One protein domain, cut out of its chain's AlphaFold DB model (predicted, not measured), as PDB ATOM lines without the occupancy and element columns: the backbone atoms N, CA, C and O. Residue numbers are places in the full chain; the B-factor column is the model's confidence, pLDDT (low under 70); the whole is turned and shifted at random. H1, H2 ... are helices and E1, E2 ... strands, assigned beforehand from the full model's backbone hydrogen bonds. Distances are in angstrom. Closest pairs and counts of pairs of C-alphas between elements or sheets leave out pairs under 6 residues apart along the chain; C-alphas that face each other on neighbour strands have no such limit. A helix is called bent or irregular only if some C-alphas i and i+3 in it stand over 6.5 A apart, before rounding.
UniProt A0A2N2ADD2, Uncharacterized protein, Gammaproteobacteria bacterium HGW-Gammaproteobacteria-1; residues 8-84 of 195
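AT A GLANCE: This is residues 8 to 84 of the 195 residues of an uncharacterized protein of Gammaproteobacteria bacterium HGW-Gammaproteobacteria-1 (UniProt A0A2N2ADD2). A short strand hairpin, E1 and E2, is the middle of a loose model; H1 reaches away from E1, H3 is beside E1, and H2 lies far out on a wide open loop opposite H1. Residues 51 to 58, of which 52 to 58 belong to H2, stick out. The 77 printed residues run H1, E1, E2, H2, H3, mostly helix, strands antiparallel, radius of gyration of the C-alphas 14.3 A, spans 47 by 35 by 21 A.

HOW THE PARTS SIT: H1, residues 8 to 18, comes closest to E1, residues 25 to 28, at the C-alphas of Ile 18 and Tyr 27, 5.7 A. E1 and E2, residues 40 to 43, form an antiparallel hairpin; N 26 and O 42 are within hydrogen-bond range, 2.9 A. H2, residues 52 to 61, is irregular, C-alphas 54 and 57 being 7.6 A apart; it is apart from H1, E1 and H3, residues 69 to 83. The closest C-alphas of E1 and H3 are those of Phe 26 and Leu 75, 7.4 A. Every O i to N i+4 pair is within hydrogen-bond range in H1 and H3, 4 of 6 in H2.

IN THESE COORDINATES: H1, 15.5 A long, begins at C-alpha 8 (3.238, 21.974, 49.624); H3, 20.9 A, ends at C-alpha 83 (-0.103, -7.658, 57.312).

THE WHOLE: The farthest C-alphas, Val 8 and Asp 53, are 47.8 A apart. The printed part has no cut; the link E1 to E2 is long, 11 residues; residue 84 has pLDDT under 70.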
ATOM      1  N   VAL A   8       2.034  22.797  49.853       87.50
ATOM      2  CA  VAL A   8       3.238  21.974  49.624       87.50
ATOM      3  C   VAL A   8       3.067  20.551  50.166       87.50
ATOM      4  O   VAL A   8       3.421  19.580  49.509       87.50
ATOM      5  N   ARG A   9       2.476  20.406  51.359       86.00
ATOM      6  CA  ARG A   9       2.243  19.090  51.970       86.00
ATOM      7  C   ARG A   9       1.211  18.278  51.188       86.00
ATOM      8  O   ARG A   9       1.333  17.061  51.108       86.00
ATOM      9  N   TYR A  10       0.204  18.948  50.634       89.88
ATOM     10  CA  TYR A  10      -0.814  18.315  49.802       89.88
ATOM     11  C   TYR A  10      -0.243  17.837  48.462       89.88
ATOM     12  O   TYR A  10      -0.495  16.703  48.070       89.88
ATOM     13  N   GLU A  11       0.581  18.656  47.805       92.06
ATOM     14  CA  GLU A  11       1.283  18.271  46.572       92.06
ATOM     15  C   GLU A  11       2.175  17.048  46.803       92.06
ATOM     16  O   GLU A  11       2.024  16.044  46.111       92.06
ATOM     17  N   GLN A  12       3.003  17.066  47.853       92.44
ATOM     18  CA  GLN A  12       3.840  15.918  48.225       92.44
ATOM     19  C   GLN A  12       3.021  14.654  48.508       92.44
ATOM     20  O   GLN A  12       3.438  13.551  48.162       92.44
ATOM     21  N   PHE A  13       1.861  14.792  49.154       93.12
ATOM     22  CA  PHE A  13       0.965  13.662  49.385       93.12
ATOM     23  C   PHE A  13       0.419  13.099  48.068       93.12
ATOM     24  O   PHE A  13       0.500  11.892  47.856       93.12
ATOM     25  N   LEU A  14      -0.084  13.950  47.168       93.94
ATOM     26  CA  LEU A  14      -0.600  13.512  45.870       93.94
ATOM     27  C   LEU A  14       0.481  12.855  45.008       93.94
ATOM     28  O   LEU A  14       0.218  11.828  44.389       93.94
ATOM     29  N   GLU A  15       1.699  13.399  45.000       94.31
ATOM     30  CA  GLU A  15       2.834  12.795  44.299       94.31
ATOM     31  C   GLU A  15       3.123  11.387  44.815       94.31
ATOM     32  O   GLU A  15       3.301  10.459  44.023       94.31
ATOM     33  N   ARG A  16       3.139  11.187  46.139       94.81
ATOM     34  CA  ARG A  16       3.321   9.850  46.714       94.81
ATOM     35  C   ARG A  16       2.150   8.930  46.396       94.81
ATOM     36  O   ARG A  16       2.388   7.783  46.028       94.81
ATOM     37  N   LEU A  17       0.920   9.424  46.501       94.44
ATOM     38  CA  LEU A  17      -0.296   8.659  46.241       94.44
ATOM     39  C   LEU A  17      -0.337   8.146  44.798       94.44
ATOM     40  O   LEU A  17      -0.463   6.944  44.582       94.44
ATOM     41  N   ILE A  18      -0.170   9.036  43.817       94.06
ATOM     42  CA  ILE A  18      -0.229   8.700  42.386       94.06
ATOM     43  C   ILE A  18       0.896   7.729  42.009       94.06
ATOM     44  O   ILE A  18       0.684   6.795  41.238       94.06
ATOM     45  N   ASN A  19       2.079   7.886  42.610       93.81
ATOM     46  CA  ASN A  19       3.190   6.957  42.420       93.81
ATOM     47  C   ASN A  19       3.050   5.647  43.217       93.81
ATOM     48  O   ASN A  19       3.966   4.820  43.182       93.81
ATOM     49  N   ASN A  20       1.938   5.408  43.922       93.88
ATOM     50  CA  ASN A  20       1.721   4.234  44.775       93.88
ATOM     51  C   ASN A  20       2.789   4.065  45.874       93.88
ATOM     52  O   ASN A  20       3.213   2.954  46.176       93.88
ATOM     53  N   ASN A  21       3.282   5.169  46.430       92.44
ATOM     54  CA  ASN A  21       4.278   5.199  47.507       92.44
ATOM     55  C   ASN A  21       3.670   5.575  48.869       92.44
ATOM     56  O   ASN A  21       4.406   5.727  49.842       92.44
ATOM     57  N   GLU A  22       2.351   5.749  48.942       92.69
ATOM     58  CA  GLU A  22       1.640   6.003  50.193       92.69
ATOM     59  C   GLU A  22       1.119   4.666  50.769       92.69
ATOM     60  O   GLU A  22       0.302   4.022  50.116       92.69
ATOM     61  N   PRO A  23       1.576   4.206  51.953       86.75
ATOM     62  CA  PRO A  23       1.397   2.813  52.394       86.75
ATOM     63  C   PRO A  23      -0.044   2.326  52.571       86.75
ATOM     64  O   PRO A  23      -0.306   1.137  52.431       86.75
ATOM     65  N   GLU A  24      -0.975   3.217  52.907       90.25
ATOM     66  CA  GLU A  24      -2.370   2.853  53.205       90.25
ATOM     67  C   GLU A  24      -3.259   2.792  51.957       90.25
ATOM     68  O   GLU A  24      -4.410   2.349  52.026       90.25
ATOM     69  N   TYR A  25      -2.731   3.237  50.817       93.88
ATOM     70  CA  TYR A  25      -3.499   3.563  49.631       93.88
ATOM     71  C   TYR A  25      -2.888   2.925  48.387       93.88
ATOM     72  O   TYR A  25      -1.672   2.827  48.241       93.88
ATOM     73  N   PHE A  26      -3.743   2.545  47.445       95.00
ATOM     74  CA  PHE A  26      -3.310   2.138  46.115       95.00
ATOM     75  C   PHE A  26      -4.113   2.888  45.060       95.00
ATOM     76  O   PHE A  26      -5.318   2.688  44.911       95.00
ATOM     77  N   TYR A  27      -3.452   3.802  44.364       96.12
ATOM     78  CA  TYR A  27      -4.015   4.598  43.290       96.12
ATOM     79  C   TYR A  27      -4.213   3.762  42.020       96.12
ATOM     80  O   TYR A  27      -3.307   3.061  41.556       96.12
ATOM     81  N   LEU A  28      -5.408   3.888  41.447       94.19
ATOM     82  CA  LEU A  28      -5.830   3.276  40.197       94.19
ATOM     83  C   LEU A  28      -6.165   4.389  39.206       94.19
ATOM     84  O   LEU A  28      -7.081   5.184  39.433       94.19
ATOM     85  N   HIS A  29      -5.410   4.448  38.112       93.81
ATOM     86  CA  HIS A  29      -5.679   5.405  37.048       93.81
ATOM     87  C   HIS A  29      -6.902   4.978  36.234       93.81
ATOM     88  O   HIS A  29      -7.104   3.784  36.014       93.81
ATOM     89  N   GLN A  30      -7.695   5.956  35.798       93.88
ATOM     90  CA  GLN A  30      -8.872   5.723  34.963       93.88
ATOM     91  C   GLN A  30      -8.508   4.985  33.665       93.88
ATOM     92  O   GLN A  30      -7.450   5.221  33.083       93.88
ATOM     93  N   GLU A  31      -9.420   4.144  33.193       92.56
ATOM     94  CA  GLU A  31      -9.372   3.473  31.897       92.56
ATOM     95  C   GLU A  31     -10.773   3.542  31.261       92.56
ATOM     96  O   GLU A  31     -11.579   2.613  31.391       92.56
ATOM     97  N   PRO A  32     -11.107   4.660  30.588       89.56
ATOM     98  CA  PRO A  32     -12.450   4.885  30.052       89.56
ATOM     99  C   PRO A  32     -12.880   3.840  29.017       89.56
ATOM    100  O   PRO A  32     -14.071   3.613  28.832       89.56
ATOM    101  N   THR A  33     -11.922   3.186  28.349       91.31
ATOM    102  CA  THR A  33     -12.207   2.142  27.351       91.31
ATOM    103  C   THR A  33     -12.725   0.840  27.966       91.31
ATOM    104  O   THR A  33     -13.332   0.034  27.264       91.31
ATOM    105  N   ALA A  34     -12.525   0.651  29.272       85.69
ATOM    106  CA  ALA A  34     -12.875  -0.554  30.014       85.69
ATOM    107  C   ALA A  34     -13.899  -0.286  31.133       85.69
ATOM    108  O   ALA A  34     -13.887  -0.974  32.151       85.69
ATOM    109  N   ASP A  35     -14.763   0.721  30.948       88.31
ATOM    110  CA  ASP A  35     -15.804   1.126  31.909       88.31
ATOM    111  C   ASP A  35     -15.250   1.514  33.296       88.31
ATOM    112  O   ASP A  35     -15.849   1.266  34.341       88.31
ATOM    113  N   PHE A  36     -14.070   2.141  33.311       91.44
ATOM    114  CA  PHE A  36     -13.444   2.680  34.517       91.44
ATOM    115  C   PHE A  36     -13.143   4.179  34.338       91.44
ATOM    116  O   PHE A  36     -12.000   4.565  34.093       91.44
ATOM    117  N   PRO A  37     -14.168   5.050  34.380       92.44
ATOM    118  CA  PRO A  37     -14.067   6.419  33.871       92.44
ATOM    119  C   PRO A  37     -13.349   7.398  34.806       92.44
ATOM    120  O   PRO A  37     -12.932   8.456  34.343       92.44
ATOM    121  N   GLU A  38     -13.200   7.071  36.092       94.19
ATOM    122  CA  GLU A  38     -12.658   7.984  37.100       94.19
ATOM    123  C   GLU A  38     -11.477   7.363  37.855       94.19
ATOM    124  O   GLU A  38     -11.480   6.163  38.151       94.19
ATOM    125  N   PRO A  39     -10.457   8.167  38.206       94.06
ATOM    126  CA  PRO A  39      -9.357   7.690  39.018       94.06
ATOM    127  C   PRO A  39      -9.870   7.357  40.419       94.06
ATOM    128  O   PRO A  39     -10.527   8.169  41.069       94.06
ATOM    129  N   CYS A  40      -9.515   6.175  40.905       94.06
ATOM    130  CA  CYS A  40      -9.946   5.703  42.213       94.06
ATOM    131  C   CYS A  40      -8.745   5.359  43.089       94.06
ATOM    132  O   CYS A  40      -7.604   5.257  42.634       94.06
ATOM    133  N   CYS A  41      -9.012   5.144  44.372       93.69
ATOM    134  CA  CYS A  41      -8.011   4.683  45.311       93.69
ATOM    135  C   CYS A  41      -8.563   3.546  46.171       93.69
ATOM    136  O   CYS A  41      -9.651   3.660  46.734       93.69
ATOM    137  N   ALA A  42      -7.809   2.453  46.269       92.00
ATOM    138  CA  ALA A  42      -8.112   1.358  47.174       92.00
ATOM    139  C   ALA A  42      -7.495   1.623  48.554       92.00
ATOM    140  O   ALA A  42      -6.318   1.967  48.659       92.00
ATOM    141  N   PHE A  43      -8.283   1.411  49.607       93.44
ATOM    142  CA  PHE A  43      -7.834   1.474  50.997       93.44
ATOM    143  C   PHE A  43      -7.287   0.109  51.411       93.44
ATOM    144  O   PHE A  43      -8.050  -0.838  51.587       93.44
ATOM    145  N   LEU A  44      -5.973  -0.003  51.593       90.19
ATOM    146  CA  LEU A  44      -5.315  -1.284  51.872       90.19
ATOM    147  C   LEU A  44      -5.549  -1.781  53.309       90.19
ATOM    148  O   LEU A  44      -5.493  -2.982  53.578       90.19
ATOM    149  N   ALA A  45      -5.864  -0.868  54.231       86.69
ATOM    150  CA  ALA A  45      -6.214  -1.192  55.617       86.69
ATOM    151  C   ALA A  45      -7.627  -1.789  55.759       86.69
ATOM    152  O   ALA A  45      -7.947  -2.389  56.786       86.69
ATOM    153  N   LEU A  46      -8.486  -1.619  54.748       85.62
ATOM    154  CA  LEU A  46      -9.848  -2.131  54.767       85.62
ATOM    155  C   LEU A  46      -9.880  -3.529  54.143       85.62
ATOM    156  O   LEU A  46      -9.777  -3.686  52.930       85.62
ATOM    157  N   SER A  47     -10.058  -4.551  54.979       80.81
ATOM    158  CA  SER A  47     -10.245  -5.929  54.521       80.81
ATOM    159  C   SER A  47     -11.726  -6.298  54.517       80.81
ATOM    160  O   SER A  47     -12.410  -6.157  55.532       80.81
ATOM    161  N   ILE A  48     -12.221  -6.784  53.377       84.06
ATOM    162  CA  ILE A  48     -13.581  -7.312  53.238       84.06
ATOM    163  C   ILE A  48     -13.476  -8.832  53.080       84.06
ATOM    164  O   ILE A  48     -12.966  -9.302  52.058       84.06
ATOM    165  N   PRO A  49     -13.937  -9.626  54.062       84.44
ATOM    166  CA  PRO A  49     -13.867 -11.073  53.966       84.44
ATOM    167  C   PRO A  49     -14.848 -11.581  52.906       84.44
ATOM    168  O   PRO A  49     -16.053 -11.336  52.976       84.44
ATOM    169  N   VAL A  50     -14.334 -12.347  51.948       86.50
ATOM    170  CA  VAL A  50     -15.127 -13.027  50.921       86.50
ATOM    171  C   VAL A  50     -15.017 -14.536  51.093       86.50
ATOM    172  O   VAL A  50     -13.927 -15.101  51.142       86.50
ATOM    173  N   LYS A  51     -16.167 -15.208  51.189       92.00
ATOM    174  CA  LYS A  51     -16.233 -16.676  51.194       92.00
ATOM    175  C   LYS A  51     -15.922 -17.220  49.801       92.00
ATOM    176  O   LYS A  51     -16.621 -16.857  48.855       92.00
ATOM    177  N   ALA A  52     -14.895 -18.057  49.684       92.06
ATOM    178  CA  ALA A  52     -14.404 -18.548  48.397       92.06
ATOM    179  C   ALA A  52     -15.446 -19.400  47.654       92.06
ATOM    180  O   ALA A  52     -15.695 -19.176  46.474       92.06
ATOM    181  N   ASP A  53     -16.115 -20.307  48.364       94.56
ATOM    182  CA  ASP A  53     -17.170 -21.192  47.859       94.56
ATOM    183  C   ASP A  53     -18.389 -20.438  47.304       94.56
ATOM    184  O   ASP A  53     -19.018 -20.896  46.353       94.56
ATOM    185  N   LEU A  54     -18.706 -19.264  47.861       94.31
ATOM    186  CA  LEU A  54     -19.897 -18.493  47.485       94.31
ATOM    187  C   LEU A  54     -19.618 -17.336  46.511       94.31
ATOM    188  O   LEU A  54     -20.473 -17.008  45.684       94.31
ATOM    189  N   HIS A  55     -18.466 -16.669  46.637       95.31
ATOM    190  CA  HIS A  55     -18.214 -15.384  45.968       95.31
ATOM    191  C   HIS A  55     -17.124 -15.433  44.904       95.31
ATOM    192  O   HIS A  55     -17.120 -14.561  44.040       95.31
ATOM    193  N   TYR A  56     -16.219 -16.419  44.926       92.56
ATOM    194  CA  TYR A  56     -15.049 -16.405  44.045       92.56
ATOM    195  C   TYR A  56     -15.436 -16.321  42.566       92.56
ATOM    196  O   TYR A  56     -15.003 -15.400  41.875       92.56
ATOM    197  N   GLN A  57     -16.319 -17.215  42.106       94.81
ATOM    198  CA  GLN A  57     -16.740 -17.224  40.705       94.81
ATOM    199  C   GLN A  57     -17.446 -15.919  40.316       94.81
ATOM    200  O   GLN A  57     -17.151 -15.354  39.271       94.81
ATOM    201  N   LYS A  58     -18.282 -15.367  41.206       95.12
ATOM    202  CA  LYS A  58     -18.954 -14.077  40.977       95.12
ATOM    203  C   LYS A  58     -17.955 -12.935  40.784       95.12
ATOM    204  O   LYS A  58     -18.168 -12.081  39.931       95.12
ATOM    205  N   CYS A  59     -16.864 -12.914  41.552       92.50
ATOM    206  CA  CYS A  59     -15.802 -11.921  41.393       92.50
ATOM    207  C   CYS A  59     -15.022 -12.108  40.087       92.50
ATOM    208  O   CYS A  59     -14.634 -11.118  39.471       92.50
ATOM    209  N   VAL A  60     -14.784 -13.356  39.665       92.69
ATOM    210  CA  VAL A  60     -14.117 -13.662  38.391       92.69
ATOM    211  C   VAL A  60     -14.975 -13.211  37.211       92.69
ATOM    212  O   VAL A  60     -14.458 -12.540  36.321       92.69
ATOM    213  N   ASP A  61     -16.271 -13.516  37.236       93.81
ATOM    214  CA  ASP A  61     -17.210 -13.168  36.166       93.81
ATOM    215  C   ASP A  61     -17.447 -11.651  36.080       93.81
ATOM    216  O   ASP A  61     -17.618 -11.107  34.993       93.81
ATOM    217  N   ALA A  62     -17.410 -10.948  37.218       92.00
ATOM    218  CA  ALA A  62     -17.543  -9.491  37.285       92.00
ATOM    219  C   ALA A  62     -16.234  -8.727  36.988       92.00
ATOM    220  O   ALA A  62     -16.214  -7.496  37.030       92.00
ATOM    221  N   ARG A  63     -15.116  -9.418  36.729       90.75
ATOM    222  CA  ARG A  63     -13.814  -8.772  36.525       90.75
ATOM    223  C   ARG A  63     -13.737  -8.109  35.148       90.75
ATOM    224  O   ARG A  63     -13.565  -8.789  34.143       90.75
ATOM    225  N   ILE A  64     -13.726  -6.779  35.133       91.19
ATOM    226  CA  ILE A  64     -13.564  -5.961  33.915       91.19
ATOM    227  C   ILE A  64     -12.103  -5.591  33.608       91.19
ATOM    228  O   ILE A  64     -11.736  -5.391  32.455       91.19
ATOM    229  N   LEU A  65     -11.247  -5.541  34.634       92.00
ATOM    230  CA  LEU A  65      -9.851  -5.110  34.536       92.00
ATOM    231  C   LEU A  65      -8.941  -5.942  35.444       92.00
ATOM    232  O   LEU A  65      -9.377  -6.567  36.413       92.00
ATOM    233  N   SER A  66      -7.646  -5.939  35.136       91.25
ATOM    234  CA  SER A  66      -6.600  -6.525  35.976       91.25
ATOM    235  C   SER A  66      -5.373  -5.626  35.973       91.25
ATOM    236  O   SER A  66      -5.015  -5.050  34.950       91.25
ATOM    237  N   LEU A  67      -4.672  -5.584  37.105       92.62
ATOM    238  CA  LEU A  67      -3.365  -4.942  37.190       92.62
ATOM    239  C   LEU A  67      -2.343  -5.651  36.289       92.62
ATOM    240  O   LEU A  67      -2.401  -6.871  36.102       92.62
ATOM    241  N   GLN A  68      -1.385  -4.884  35.772       92.81
ATOM    242  CA  GLN A  68      -0.186  -5.430  35.135       92.81
ATOM    243  C   GLN A  68       0.750  -6.043  36.184       92.81
ATOM    244  O   GLN A  68       0.661  -5.736  37.373       92.81
ATOM    245  N   GLU A  69       1.669  -6.898  35.739       93.31
ATOM    246  CA  GLU A  69       2.532  -7.694  36.621       93.31
ATOM    247  C   GLU A  69       3.342  -6.847  37.615       93.31
ATOM    248  O   GLU A  69       3.375  -7.132  38.810       93.31
ATOM    249  N   THR A  70       3.911  -5.737  37.146       93.75
ATOM    250  CA  THR A  70       4.675  -4.796  37.978       93.75
ATOM    251  C   THR A  70       3.828  -4.186  39.099       93.75
ATOM    252  O   THR A  70       4.278  -4.089  40.241       93.75
ATOM    253  N   PHE A  71       2.576  -3.829  38.806       92.44
ATOM    254  CA  PHE A  71       1.644  -3.270  39.787       92.44
ATOM    255  C   PHE A  71       1.100  -4.334  40.747       92.44
ATOM    256  O   PHE A  71       0.930  -4.036  41.928       92.44
ATOM    257  N   LYS A  72       0.894  -5.577  40.287       93.50
ATOM    258  CA  LYS A  72       0.552  -6.713  41.164       93.50
ATOM    259  C   LYS A  72       1.647  -6.965  42.196       93.50
ATOM    260  O   LYS A  72       1.344  -7.078  43.381       93.50
ATOM    261  N   ALA A  73       2.907  -7.004  41.758       92.06
ATOM    262  CA  ALA A  73       4.050  -7.187  42.647       92.06
ATOM    263  C   ALA A  73       4.143  -6.056  43.685       92.06
ATOM    264  O   ALA A  73       4.326  -6.320  44.874       92.06
ATOM    265  N   LYS A  74       3.938  -4.799  43.257       92.31
ATOM    266  CA  LYS A  74       3.934  -3.638  44.158       92.31
ATOM    267  C   LYS A  74       2.807  -3.696  45.190       92.31
ATOM    268  O   LYS A  74       3.061  -3.479  46.372       92.31
ATOM    269  N   LEU A  75       1.585  -4.024  44.765       91.94
ATOM    270  CA  LEU A  75       0.448  -4.205  45.668       91.94
ATOM    271  C   LEU A  75       0.723  -5.322  46.682       91.94
ATOM    272  O   LEU A  75       0.518  -5.126  47.876       91.94
ATOM    273  N   GLY A  76       1.236  -6.468  46.225       89.38
ATOM    274  CA  GLY A  76       1.600  -7.586  47.097       89.38
ATOM    275  C   GLY A  76       2.649  -7.202  48.143       89.38
ATOM    276  O   GLY A  76       2.504  -7.555  49.311       89.38
ATOM    277  N   TRP A  77       3.662  -6.422  47.755       89.62
ATOM    278  CA  TRP A  77       4.657  -5.894  48.690       89.62
ATOM    279  C   TRP A  77       4.039  -4.947  49.729       89.62
ATOM    280  O   TRP A  77       4.299  -5.119  50.918       89.62
ATOM    281  N   LEU A  78       3.185  -4.001  49.312       89.06
ATOM    282  CA  LEU A  78       2.505  -3.062  50.219       89.06
ATOM    283  C   LEU A  78       1.613  -3.792  51.233       89.06
ATOM    284  O   LEU A  78       1.724  -3.569  52.437       89.06
ATOM    285  N   VAL A  79       0.783  -4.727  50.761       87.69
ATOM    286  CA  VAL A  79      -0.066  -5.566  51.623       87.69
ATOM    287  C   VAL A  79       0.795  -6.416  52.562       87.69
ATOM    288  O   VAL A  79       0.481  -6.541  53.745       87.69
ATOM    289  N   GLY A  80       1.916  -6.947  52.072       86.62
ATOM    290  CA  GLY A  80       2.889  -7.658  52.892       86.62
ATOM    291  C   GLY A  80       3.465  -6.787  54.010       86.62
ATOM    292  O   GLY A  80       3.494  -7.216  55.153       86.62
ATOM    293  N   GLN A  81       3.855  -5.542  53.743       83.88
ATOM    294  CA  GLN A  81       4.328  -4.637  54.801       83.88
ATOM    295  C   GLN A  81       3.263  -4.391  55.883       83.88
ATOM    296  O   GLN A  81       3.590  -4.307  57.066       83.88
ATOM    297  N   MET A  82       1.987  -4.308  55.497       81.19
ATOM    298  CA  MET A  82       0.890  -4.055  56.437       81.19
ATOM    299  C   MET A  82       0.531  -5.274  57.295       81.19
ATOM    300  O   MET A  82       0.302  -5.135  58.499       81.19
ATOM    301  N   TYR A  83       0.463  -6.460  56.683       78.00
ATOM    302  CA  TYR A  83      -0.103  -7.658  57.312       78.00
ATOM    303  C   TYR A  83       0.905  -8.781  57.556       78.00
ATOM    304  O   TYR A  83       0.685  -9.587  58.458       78.00
ATOM    305  N   SER A  84       2.032  -8.823  56.841       68.62
ATOM    306  CA  SER A  84       3.140  -9.753  57.109       68.62
ATOM    307  C   SER A  84       3.987  -9.263  58.279       68.62
ATOM    308  O   SER A  84       5.211  -9.144  58.195       68.62
TER     309      SER A  84